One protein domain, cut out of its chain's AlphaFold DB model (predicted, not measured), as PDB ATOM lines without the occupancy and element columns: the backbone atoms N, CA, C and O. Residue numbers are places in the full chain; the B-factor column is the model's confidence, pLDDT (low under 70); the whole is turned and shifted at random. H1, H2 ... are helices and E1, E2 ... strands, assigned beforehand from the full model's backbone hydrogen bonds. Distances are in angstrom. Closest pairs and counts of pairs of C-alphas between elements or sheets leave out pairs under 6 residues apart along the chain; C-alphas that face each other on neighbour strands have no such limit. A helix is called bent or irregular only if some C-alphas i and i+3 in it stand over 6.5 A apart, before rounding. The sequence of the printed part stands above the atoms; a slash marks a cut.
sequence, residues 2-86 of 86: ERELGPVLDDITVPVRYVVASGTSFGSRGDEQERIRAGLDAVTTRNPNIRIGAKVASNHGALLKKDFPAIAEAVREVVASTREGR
ATOM      1  N   GLU A   2     -41.272  95.481  78.311       61.34
ATOM      2  CA  GLU A   2     -40.790  96.731  77.674       61.34
ATOM      3  C   GLU A   2     -41.586  97.976  78.115       61.34
ATOM      4  O   GLU A   2     -40.992  98.966  78.521       61.34
ATOM      5  N   ARG A   3     -42.924  97.885  78.189       63.84
ATOM      6  CA  ARG A   3     -43.790  98.957  78.727       63.84
ATOM      7  C   ARG A   3     -43.571  99.296  80.208       63.84
ATOM      8  O   ARG A   3     -44.002 100.352  80.642       63.84
ATOM      9  N   GLU A   4     -42.954  98.402  80.978       77.88
ATOM     10  CA  GLU A   4     -42.766  98.574  82.428       77.88
ATOM     11  C   GLU A   4     -41.356  99.081  82.744       77.88
ATOM     12  O   GLU A   4     -41.187  99.964  83.573       77.88
ATOM     13  N   LEU A   5     -40.342  98.535  82.065       81.38
ATOM     14  CA  LEU A   5     -38.939  98.902  82.268       81.38
ATOM     15  C   LEU A   5     -38.486 100.048  81.361       81.38
ATOM     16  O   LEU A   5     -37.495 100.694  81.679       81.38
ATOM     17  N   GLY A   6     -39.194 100.313  80.260       85.88
ATOM     18  CA  GLY A   6     -38.873 101.381  79.314       85.88
ATOM     19  C   GLY A   6     -38.698 102.736  80.002       85.88
ATOM     20  O   GLY A   6     -37.587 103.255  79.946       85.88
ATOM     21  N   PRO A   7     -39.713 103.249  80.728       90.06
ATOM     22  CA  PRO A   7     -39.603 104.524  81.437       90.06
ATOM     23  C   PRO A   7     -38.454 104.555  82.451       90.06
ATOM     24  O   PRO A   7     -37.739 105.541  82.543       90.06
ATOM     25  N   VAL A   8     -38.224 103.449  83.166       91.50
ATOM     26  CA  VAL A   8     -37.138 103.354  84.158       91.50
ATOM     27  C   VAL A   8     -35.765 103.485  83.499       91.50
ATOM     28  O   VAL A   8     -34.884 104.132  84.050       91.50
ATOM     29  N   LEU A   9     -35.567 102.855  82.339       92.19
ATOM     30  CA  LEU A   9     -34.305 102.917  81.601       92.19
ATOM     31  C   LEU A   9     -34.127 104.265  80.890       92.19
ATOM     32  O   LEU A   9     -33.003 104.754  80.783       92.19
ATOM     33  N   ASP A  10     -35.218 104.877  80.436       92.81
ATOM     34  CA  ASP A  10     -35.199 106.194  79.798       92.81
ATOM     35  C   ASP A  10     -34.852 107.303  80.816       92.81
ATOM     36  O   ASP A  10     -34.092 108.211  80.489       92.81
ATOM     37  N   ASP A  11     -35.292 107.168  82.072       94.88
ATOM     38  CA  ASP A  11     -35.023 108.125  83.162       94.88
ATOM     39  C   ASP A  11     -33.599 108.040  83.755       94.88
ATOM     40  O   ASP A  11     -33.242 108.816  84.645       94.88
ATOM     41  N   ILE A  12     -32.743 107.121  83.292       95.12
ATOM     42  CA  ILE A  12     -31.360 107.031  83.783       95.12
ATOM     43  C   ILE A  12     -30.545 108.245  83.310       95.12
ATOM     44  O   ILE A  12     -30.241 108.403  82.126       95.12
ATOM     45  N   THR A  13     -30.108 109.065  84.264       95.12
ATOM     46  CA  THR A  13     -29.350 110.306  84.019       95.12
ATOM     47  C   THR A  13     -27.841 110.178  84.223       95.12
ATOM     48  O   THR A  13     -27.110 111.150  84.045       95.12
ATOM     49  N   VAL A  14     -27.352 108.995  84.597       95.12
ATOM     50  CA  VAL A  14     -25.937 108.744  84.914       95.12
ATOM     51  C   VAL A  14     -25.313 107.749  83.937       95.12
ATOM     52  O   VAL A  14     -26.029 106.885  83.429       95.12
ATOM     53  N   PRO A  15     -23.990 107.805  83.682       96.50
ATOM     54  CA  PRO A  15     -23.334 106.850  82.794       96.50
ATOM     55  C   PRO A  15     -23.508 105.399  83.264       96.50
ATOM     56  O   PRO A  15     -23.177 105.054  84.398       96.50
ATOM     57  N   VAL A  16     -23.970 104.531  82.364       95.94
ATOM     58  CA  VAL A  16     -24.165 103.095  82.597       95.94
ATOM     59  C   VAL A  16     -23.427 102.286  81.532       95.94
ATOM     60  O   VAL A  16     -23.418 102.628  80.344       95.94
ATOM     61  N   ARG A  17     -22.808 101.182  81.963       96.19
ATOM     62  CA  ARG A  17     -22.175 100.189  81.089       96.19
ATOM     63  C   ARG A  17     -22.736  98.803  81.364       96.19
ATOM     64  O   ARG A  17     -22.545  98.252  82.444       96.19
ATOM     65  N   TYR A  18     -23.406  98.233  80.370       94.06
ATOM     66  CA  TYR A  18     -23.836  96.842  80.406       94.06
ATOM     67  C   TYR A  18     -22.687  95.923  79.993       94.06
ATOM     68  O   TYR A  18     -22.119  96.069  78.910       94.06
ATOM     69  N   VAL A  19     -22.378  94.949  80.849       94.06
ATOM     70  CA  VAL A  19     -21.482  93.833  80.536       94.06
ATOM     71  C   VAL A  19     -22.328  92.573  80.432       94.06
ATOM     72  O   VAL A  19     -22.994  92.174  81.389       94.06
ATOM     73  N   VAL A  20     -22.346  91.974  79.248       91.44
ATOM     74  CA  VAL A  20     -23.346  90.974  78.880       91.44
ATOM     75  C   VAL A  20     -22.661  89.649  78.558       91.44
ATOM     76  O   VAL A  20     -21.893  89.537  77.608       91.44
ATOM     77  N   ALA A  21     -22.945  88.619  79.352       89.38
ATOM     78  CA  ALA A  21     -22.570  87.238  79.040       89.38
ATOM     79  C   ALA A  21     -23.182  86.810  77.701       89.38
ATOM     80  O   ALA A  21     -24.253  87.297  77.381       89.38
ATOM     81  N   SER A  22     -22.580  85.883  76.959       84.31
ATOM     82  CA  SER A  22     -23.168  85.272  75.754       84.31
ATOM     83  C   SER A  22     -23.314  83.756  75.858       84.31
ATOM     84  O   SER A  22     -24.173  83.184  75.189       84.31
ATOM     85  N   GLY A  23     -22.570  83.123  76.770       81.88
ATOM     86  CA  GLY A  23     -22.632  81.690  77.017       81.88
ATOM     87  C   GLY A  23     -23.963  81.224  77.609       81.88
ATOM     88  O   GLY A  23     -24.680  81.969  78.291       81.88
ATOM     89  N   THR A  24     -24.270  79.949  77.378       78.56
ATOM     90  CA  THR A  24     -25.464  79.283  77.907       78.56
ATOM     91  C   THR A  24     -25.445  79.266  79.434       78.56
ATOM     92  O   THR A  24     -24.457  78.906  80.080       78.56
ATOM     93  N   SER A  25     -26.555  79.699  80.028       73.50
ATOM     94  CA  SER A  25     -26.759  79.719  81.480       73.50
ATOM     95  C   SER A  25     -27.704  78.591  81.893       73.50
ATOM     96  O   SER A  25     -28.474  78.081  81.074       73.50
ATOM     97  N   PHE A  26     -27.651  78.181  83.161       68.69
ATOM     98  CA  PHE A  26     -28.528  77.132  83.681       68.69
ATOM     99  C   PHE A  26     -30.003  77.492  83.433       68.69
ATOM    100  O   PHE A  26     -30.438  78.587  83.781       68.69
ATOM    101  N   GLY A  27     -30.746  76.596  82.779       70.62
ATOM    102  CA  GLY A  27     -32.154  76.803  82.422       70.62
ATOM    103  C   GLY A  27     -32.422  77.535  81.098       70.62
ATOM    104  O   GLY A  27     -33.581  77.629  80.715       70.62
ATOM    105  N   SER A  28     -31.398  78.013  80.376       68.00
ATOM    106  CA  SER A  28     -31.584  78.611  79.038       68.00
ATOM    107  C   SER A  28     -31.648  77.556  77.932       68.00
ATOM    108  O   SER A  28     -30.881  76.589  77.958       68.00
ATOM    109  N   ARG A  29     -32.540  77.739  76.950       66.75
ATOM    110  CA  ARG A  29     -32.624  76.893  75.747       66.75
ATOM    111  C   ARG A  29     -32.261  77.701  74.501       66.75
ATOM    112  O   ARG A  29     -32.770  78.795  74.293       66.75
ATOM    113  N   GLY A  30     -31.395  77.145  73.652       68.94
ATOM    114  CA  GLY A  30     -31.074  77.726  72.344       68.94
ATOM    115  C   GLY A  30     -30.590  79.182  72.408       68.94
ATOM    116  O   GLY A  30     -29.652  79.501  73.136       68.94
ATOM    117  N   ASP A  31     -31.230  80.051  71.627       66.38
ATOM    118  CA  ASP A  31     -30.895  81.465  71.419       66.38
ATOM    119  C   ASP A  31     -31.675  82.437  72.328       66.38
ATOM    120  O   ASP A  31     -31.568  83.652  72.159       66.38
ATOM    121  N   GLU A  32     -32.442  81.944  73.308       70.81
ATOM    122  CA  GLU A  32     -33.307  82.767  74.177       70.81
ATOM    123  C   GLU A  32     -32.564  83.949  74.807       70.81
ATOM    124  O   GLU A  32     -33.060  85.076  74.859       70.81
ATOM    125  N   GLN A  33     -31.338  83.695  75.253       67.69
ATOM    126  CA  GLN A  33     -30.498  84.706  75.875       67.69
ATOM    127  C   GLN A  33     -30.038  85.772  74.877       67.69
ATOM    128  O   GLN A  33     -29.893  86.930  75.245       67.69
ATOM    129  N   GLU A  34     -29.837  85.410  73.613       73.50
ATOM    130  CA  GLU A  34     -29.459  86.360  72.569       73.50
ATOM    131  C   GLU A  34     -30.639  87.251  72.165       73.50
ATOM    132  O   GLU A  34     -30.477  88.461  72.026       73.50
ATOM    133  N   ARG A  35     -31.852  86.692  72.098       72.00
ATOM    134  CA  ARG A  35     -33.077  87.464  71.818       72.00
ATOM    135  C   ARG A  35     -33.365  88.520  72.877       72.00
ATOM    136  O   ARG A  35     -33.760  89.630  72.545       72.00
ATOM    137  N   ILE A  36     -33.140  88.193  74.150       68.56
ATOM    138  CA  ILE A  36     -33.286  89.165  75.245       68.56
ATOM    139  C   ILE A  36     -32.264  90.300  75.092       68.56
ATOM    140  O   ILE A  36     -32.582  91.456  75.363       68.56
ATOM    141  N   ARG A  37     -31.050  89.991  74.622       72.81
ATOM    142  CA  ARG A  37     -29.979  90.980  74.433       72.81
ATOM    143  C   ARG A  37     -30.195  91.875  73.222       72.81
ATOM    144  O   ARG A  37     -29.785  93.024  73.289       72.81
ATOM    145  N   ALA A  38     -30.888  91.410  72.183       74.62
ATOM    146  CA  ALA A  38     -31.297  92.262  71.064       74.62
ATOM    147  C   ALA A  38     -32.184  93.442  71.518       74.62
ATOM    148  O   ALA A  38     -32.151  94.516  70.929       74.62
ATOM    149  N   GLY A  39     -32.928  93.285  72.622       78.19
ATOM    150  CA  GLY A  39     -33.687  94.387  73.223       78.19
ATOM    151  C   GLY A  39     -32.815  95.512  73.797       78.19
ATOM    152  O   GLY A  39     -33.317  96.608  74.040       78.19
ATOM    153  N   LEU A  40     -31.517  95.271  74.008       83.81
ATOM    154  CA  LEU A  40     -30.597  96.260  74.562       83.81
ATOM    155  C   LEU A  40     -30.286  97.378  73.557       83.81
ATOM    156  O   LEU A  40     -30.125  98.520  73.978       83.81
ATOM    157  N   ASP A  41     -30.311  97.086  72.253       85.12
ATOM    158  CA  ASP A  41     -30.075  98.076  71.192       85.12
ATOM    159  C   ASP A  41     -31.124  99.196  71.221       85.12
ATOM    160  O   ASP A  41     -30.805 100.385  71.098       85.12
ATOM    161  N   ALA A  42     -32.388  98.834  71.457       85.94
ATOM    162  CA  ALA A  42     -33.477  99.796  71.608       85.94
ATOM    163  C   ALA A  42     -33.288 100.685  72.848       85.94
ATOM    164  O   ALA A  42     -33.651 101.860  72.837       85.94
ATOM    165  N   VAL A  43     -32.696 100.153  73.920       86.75
ATOM    166  CA  VAL A  43     -32.407 100.918  75.141       86.75
ATOM    167  C   VAL A  43     -31.239 101.877  74.918       86.75
ATOM    168  O   VAL A  43     -31.372 103.063  75.208       86.75
ATOM    169  N   THR A  44     -30.124 101.405  74.355       90.00
ATOM    170  CA  THR A  44     -28.944 102.249  74.090       90.00
ATOM    171  C   THR A  44     -29.218 103.332  73.049       90.00
ATOM    172  O   THR A  44     -28.583 104.382  73.071       90.00
ATOM    173  N   THR A  45     -30.177 103.103  72.148       90.81
ATOM    174  CA  THR A  45     -30.631 104.114  71.178       90.81
ATOM    175  C   THR A  45     -31.456 105.214  71.845       90.81
ATOM    176  O   THR A  45     -31.320 106.383  71.493       90.81
ATOM    177  N   ARG A  46     -32.319 104.859  72.806       92.06
ATOM    178  CA  ARG A  46     -33.214 105.814  73.479       92.06
ATOM    179  C   ARG A  46     -32.527 106.617  74.582       92.06
ATOM    180  O   ARG A  46     -32.947 107.740  74.839       92.06
ATOM    181  N   ASN A  47     -31.471 106.082  75.198       94.69
ATOM    182  CA  ASN A  47     -30.733 106.766  76.257       94.69
ATOM    183  C   ASN A  47     -29.203 106.691  76.037       94.69
ATOM    184  O   ASN A  47     -28.608 105.634  76.268       94.69
ATOM    185  N   PRO A  48     -28.530 107.805  75.674       92.94
ATOM    186  CA  PRO A  48     -27.094 107.819  75.373       92.94
ATOM    187  C   PRO A  48     -26.192 107.611  76.600       92.94
ATOM    188  O   PRO A  48     -24.993 107.338  76.439       92.94
ATOM    189  N   ASN A  49     -26.743 107.727  77.815       95.25
ATOM    190  CA  ASN A  49     -26.031 107.405  79.049       95.25
ATOM    191  C   ASN A  49     -25.783 105.898  79.179       95.25
ATOM    192  O   ASN A  49     -24.822 105.481  79.831       95.25
ATOM    193  N   ILE A  50     -26.621 105.085  78.538       95.19
ATOM    194  CA  ILE A  50     -26.558 103.631  78.575       95.19
ATOM    195  C   ILE A  50     -25.783 103.130  77.360       95.19
ATOM    196  O   ILE A  50     -26.148 103.390  76.217       95.19
ATOM    197  N   ARG A  51     -24.720 102.358  77.600       94.44
ATOM    198  CA  ARG A  51     -23.944 101.707  76.534       94.44
ATOM    199  C   ARG A  51     -23.620 100.263  76.885       94.44
ATOM    200  O   ARG A  51     -23.558  99.898  78.059       94.44
ATOM    201  N   ILE A  52     -23.367  99.447  75.867       93.44
ATOM    202  CA  ILE A  52     -22.758  98.127  76.045       93.44
ATOM    203  C   ILE A  52     -21.254  98.346  76.191       93.44
ATOM    204  O   ILE A  52     -20.621  98.840  75.266       93.44
ATOM    205  N   GLY A  53     -20.701  98.013  77.358       93.19
ATOM    206  CA  GLY A  53     -19.254  98.074  77.596       93.19
ATOM    207  C   GLY A  53     -18.545  96.827  77.076       93.19
ATOM    208  O   GLY A  53     -17.491  96.913  76.463       93.19
ATOM    209  N   ALA A  54     -19.149  95.649  77.266       94.69
ATOM    210  CA  ALA A  54     -18.594  94.408  76.741       94.69
ATOM    211  C   ALA A  54     -19.658  93.327  76.552       94.69
ATOM    212  O   ALA A  54     -20.624  93.226  77.315       94.69
ATOM    213  N   LYS A  55     -19.418  92.451  75.574       92.25
ATOM    214  CA  LYS A  55     -20.091  91.160  75.438       92.25
ATOM    215  C   LYS A  55     -19.049  90.056  75.576       92.25
ATOM    216  O   LYS A  55     -18.066  90.054  74.843       92.25
ATOM    217  N   VAL A  56     -19.244  89.135  76.515       92.44
ATOM    218  CA  VAL A  56     -18.227  88.135  76.884       92.44
ATOM    219  C   VAL A  56     -18.715  86.714  76.636       92.44
ATOM    220  O   VAL A  56     -19.917  86.450  76.654       92.44
ATOM    221  N   ALA A  57     -17.797  85.780  76.388       89.88
ATOM    222  CA  ALA A  57     -18.139  84.405  76.014       89.88
ATOM    223  C   ALA A  57     -18.691  83.567  77.181       89.88
ATOM    224  O   ALA A  57     -19.456  82.627  76.954       89.88
ATOM    225  N   SER A  58     -18.341  83.886  78.434       90.38
ATOM    226  CA  SER A  58     -18.873  83.146  79.584       90.38
ATOM    227  C   SER A  58     -20.376  83.360  79.762       90.38
ATOM    228  O   SER A  58     -21.010  84.188  79.107       90.38
ATOM    229  N   ASN A  59     -20.953  82.581  80.673       87.94
ATOM    230  CA  ASN A  59     -22.355  82.666  81.050       87.94
ATOM    231  C   ASN A  59     -22.571  83.547  82.291       87.94
ATOM    232  O   ASN A  59     -21.615  84.010  82.915       87.94
ATOM    233  N   HIS A  60     -23.836  83.747  82.669       86.12
ATOM    234  CA  HIS A  60     -24.225  84.662  83.744       86.12
ATOM    235  C   HIS A  60     -23.545  84.353  85.089       86.12
ATOM    236  O   HIS A  60     -23.062  85.260  85.758       86.12
ATOM    237  N   GLY A  61     -23.445  83.072  85.462       86.44
ATOM    238  CA  GLY A  61     -22.839  82.659  86.734       86.44
ATOM    239  C   GLY A  61     -21.307  82.676  86.741       86.44
ATOM    240  O   GLY A  61     -20.698  82.691  87.807       86.44
ATOM    241  N   ALA A  62     -20.668  82.663  85.569       91.75
ATOM    242  CA  ALA A  62     -19.213  82.592  85.450       91.75
ATOM    243  C   ALA A  62     -18.558  83.925  85.068       91.75
ATOM    244  O   ALA A  62     -17.347  84.054  85.232       91.75
ATOM    245  N   LEU A  63     -19.330  84.905  84.596       92.00
ATOM    246  CA  LEU A  63     -18.836  86.187  84.091       92.00
ATOM    247  C   LEU A  63     -17.957  86.930  85.106       92.00
ATOM    248  O   LEU A  63     -16.860  87.356  84.767       92.00
ATOM    249  N   LEU A  64     -18.367  86.990  86.379       93.62
ATOM    250  CA  LEU A  64     -17.557  87.619  87.434       93.62
ATOM    251  C   LEU A  64     -16.247  86.872  87.714       93.62
ATOM    252  O   LEU A  64     -15.275  87.481  88.137       93.62
ATOM    253  N   LYS A  65     -16.211  85.553  87.503       96.06
ATOM    254  CA  LYS A  65     -15.027  84.725  87.774       96.06
ATOM    255  C   LYS A  65     -14.052  84.714  86.599       96.06
ATOM    256  O   LYS A  65     -12.845  84.691  86.811       96.06
ATOM    257  N   LYS A  66     -14.572  84.648  85.373       95.88
ATOM    258  CA  LYS A  66     -13.786  84.424  84.152       95.88
ATOM    259  C   LYS A  66     -13.487  85.711  83.397       95.88
ATOM    260  O   LYS A  66     -12.396  85.845  82.862       95.88
ATOM    261  N   ASP A  67     -14.424  86.655  83.409       96.94
ATOM    262  CA  ASP A  67     -14.359  87.887  82.620       96.94
ATOM    263  C   ASP A  67     -14.290  89.137  83.510       96.94
ATOM    264  O   ASP A  67     -14.638  90.241  83.090       96.94
ATOM    265  N   PHE A  68     -13.790  88.989  84.742       96.56
ATOM    266  CA  PHE A  68     -13.539  90.118  85.641       96.56
ATOM    267  C   PHE A  68     -12.713  91.257  85.009       96.56
ATOM    268  O   PHE A  68     -12.972  92.405  85.378       96.56
ATOM    269  N   PRO A  69     -11.776  91.031  84.054       97.94
ATOM    270  CA  PRO A  69     -11.074  92.139  83.410       97.94
ATOM    271  C   PRO A  69     -12.016  93.066  82.632       97.94
ATOM    272  O   PRO A  69     -11.885  94.281  82.758       97.94
ATOM    273  N   ALA A  70     -13.002  92.510  81.915       97.69
ATOM    274  CA  ALA A  70     -13.995  93.284  81.163       97.69
ATOM    275  C   ALA A  70     -14.899  94.107  82.095       97.69
ATOM    276  O   ALA A  70     -15.280  95.234  81.792       97.69
ATOM    277  N   ILE A  71     -15.202  93.569  83.278       96.44
ATOM    278  CA  ILE A  71     -15.969  94.283  84.307       96.44
ATOM    279  C   ILE A  71     -15.145  95.436  84.872       96.44
ATOM    280  O   ILE A  71     -15.641  96.555  84.997       96.44
ATOM    281  N   ALA A  72     -13.876  95.184  85.190       98.19
ATOM    282  CA  ALA A  72     -12.978  96.213  85.691       98.19
ATOM    283  C   ALA A  72     -12.772  97.340  84.664       98.19
ATOM    284  O   ALA A  72     -12.662  98.504  85.045       98.19
ATOM    285  N   GLU A  73     -12.730  97.012  83.373       98.25
ATOM    286  CA  GLU A  73     -12.683  97.989  82.284       98.25
ATOM    287  C   GLU A  73     -13.958  98.830  82.210       98.25
ATOM    288  O   GLU A  73     -13.868 100.054  82.285       98.25
ATOM    289  N   ALA A  74     -15.135  98.201  82.210       97.69
ATOM    290  CA  ALA A  74     -16.412  98.913  82.224       97.69
ATOM    291  C   ALA A  74     -16.546  99.861  83.433       97.69
ATOM    292  O   ALA A  74     -17.050 100.977  83.303       97.69
ATOM    293  N   VAL A  75     -16.049  99.461  84.611       97.44
ATOM    294  CA  VAL A  75     -15.997 100.337  85.794       97.44
ATOM    295  C   VAL A  75     -15.086 101.543  85.550       97.44
ATOM    296  O   VAL A  75     -15.468 102.670  85.867       97.44
ATOM    297  N   ARG A  76     -13.897 101.338  84.967       97.88
ATOM    298  CA  ARG A  76     -12.984 102.442  84.629       97.88
ATOM    299  C   ARG A  76     -13.606 103.406  83.618       97.88
ATOM    300  O   ARG A  76     -13.462 104.613  83.799       97.88
ATOM    301  N   GLU A  77     -14.330 102.905  82.620       96.25
ATOM    302  CA  GLU A  77     -15.054 103.746  81.660       96.25
ATOM    303  C   GLU A  77     -16.103 104.635  82.335       96.25
ATOM    304  O   GLU A  77     -16.152 105.833  82.063       96.25
ATOM    305  N   VAL A  78     -16.922 104.086  83.239       96.62
ATOM    306  CA  VAL A  78     -17.941 104.869  83.967       96.62
ATOM    307  C   VAL A  78     -17.291 105.977  84.798       96.62
ATOM    308  O   VAL A  78     -17.769 107.116  84.812       96.62
ATOM    309  N   VAL A  79     -16.175 105.661  85.466       95.94
ATOM    310  CA  VAL A  79     -15.405 106.643  86.242       95.94
ATOM    311  C   VAL A  79     -14.850 107.743  85.335       95.94
ATOM    312  O   VAL A  79     -14.912 108.914  85.710       95.94
ATOM    313  N   ALA A  80     -14.336 107.398  84.153       93.12
ATOM    314  CA  ALA A  80     -13.853 108.376  83.180       93.12
ATOM    315  C   ALA A  80     -14.987 109.284  82.671       93.12
ATOM    316  O   ALA A  80     -14.869 110.501  82.770       93.12
ATOM    317  N   SER A  81     -16.125 108.717  82.254       89.44
ATOM    318  CA  SER A  81     -17.277 109.499  81.770       89.44
ATOM    319  C   SER A  81     -17.849 110.444  82.831       89.44
ATOM    320  O   SER A  81     -18.255 111.558  82.520       89.44
ATOM    321  N   THR A  82     -17.855 110.036  84.103       85.31
ATOM    322  CA  THR A  82     -18.293 110.914  85.203       85.31
ATOM    323  C   THR A  82     -17.351 112.103  85.401       85.31
ATOM    324  O   THR A  82     -17.793 113.182  85.788       85.31
ATOM    325  N   ARG A  83     -16.048 111.924  85.154       81.25
ATOM    326  CA  ARG A  83     -15.058 113.004  85.263       81.25
ATOM    327  C   ARG A  83     -15.160 114.001  84.113       81.25
ATOM    328  O   ARG A  83     -14.961 115.179  84.354       81.25
ATOM    329  N   GLU A  84     -15.473 113.536  82.906       76.25
ATOM    330  CA  GLU A  84     -15.658 114.393  81.724       76.25
ATOM    331  C   GLU A  84     -16.898 115.291  81.827       76.25
ATOM    332  O   GLU A  84     -16.921 116.372  81.247       76.25
ATOM    333  N   GLY A  85     -17.927 114.855  82.559       65.38
ATOM    334  CA  GLY A  85     -19.155 115.625  82.774       65.38
ATOM    335  C   GLY A  85     -19.122 116.605  83.954       65.38
ATOM    336  O   GLY A  85     -20.144 117.242  84.204       65.38
ATOM    337  N   ARG A  86     -18.014 116.693  84.705       58.78
ATOM    338  CA  ARG A  86     -17.848 117.611  85.846       58.78
ATOM    339  C   ARG A  86     -17.081 118.869  85.450       58.78
ATOM    340  O   ARG A  86     -16.081 118.736  84.717       58.78
TER     341      ARG A  86
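This is residues 2 to 86 of the 86 residues of the protein "Alpha/beta hydrolase" of Streptomyces sp. SID1328 (UniProt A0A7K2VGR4). Two parallel strands, E1 and E2, make a narrow ribbon in the middle, with the long helix H2 packed over one face and the long helix H4 over the other, both helices running against the direction of the strands. Short H1 packs on the last turn of H2, on the side away from H4, and four-residue H3 lies just before H4, near the last residues of the strands. The printed part has 85 residues with four named helices and two named strands, in the order H1 E1 H2 E2 H3 H4; the class is mixed, helices and strands, and the one sheet, of order E1 E2, is parallel. The whole is only just compact, close to loose, with a radius of gyration of the C-alphas of 14.0 A, and its outline is flat, spanning 43 by 33 by 15 A.

Begin with H1, residues 2 to 10, and look on to H2, residues 32 to 46. They touch, H2 with residues 43 to 46 alone; the closest C-alphas, of Asp 10 and Arg 46, are 6.6 A apart. Their lines stand at a steep tilt of 46 degrees, the same way. Between them in the chain comes E1, residues 16 to 21, and after H2 comes its parallel neighbour E2, residues 50 to 56, at 24 degrees. Look there for N 18 and O 51, 2.9 A apart, and N 56 and O 20, 2.9 A apart, both within hydrogen-bond range. E1, H2 and E2 form a strand-helix-strand unit, two parallel neighbour strands with a helix between them in the chain, and its crossover is right-handed. The closest C-alphas of H2 and E2 are those of Thr 44 and Ile 50, 5.3 A apart. Next find H3, residues 63 to 66, and H4, residues 68 to 84, which are close but not clearly touching: the C-alphas of Leu 64 and Ile 71, their closest, are 7.5 A apart. H4 comes closest to E2 at the C-alphas of Gly 53 and Ala 74, 5.5 A, and to E1 at those of Arg 17 and Ala 74, 6.0 A. H2 and H4 are apart. In H4 each O i to N i+4 pair is within hydrogen-bond range, against 3 of 5 in H1 and 6 of 11 in H2; H3 is too short for such a pair.

Find C-alpha 2 at (-40.790, 96.731, 77.674), where H1 begins; it is irregular, but only just, with C-alphas 4 and 7 being 6.8 A apart. E1 measures 16.3 A from first to last C-alpha, H2 23.1 A and E2 17.7 A; H3 measures 5.3 A. H4 measures 24.7 A and ends at C-alpha 84, (-15.658, 114.393, 81.724).

The C-alphas farthest apart are those of Arg 29 and Arg 86, 44.5 A. The printed part has no cut and no long link. Confidence is under 70 at residues 2 to 3, 26, 28 to 31, 33, 36 and 85 to 86.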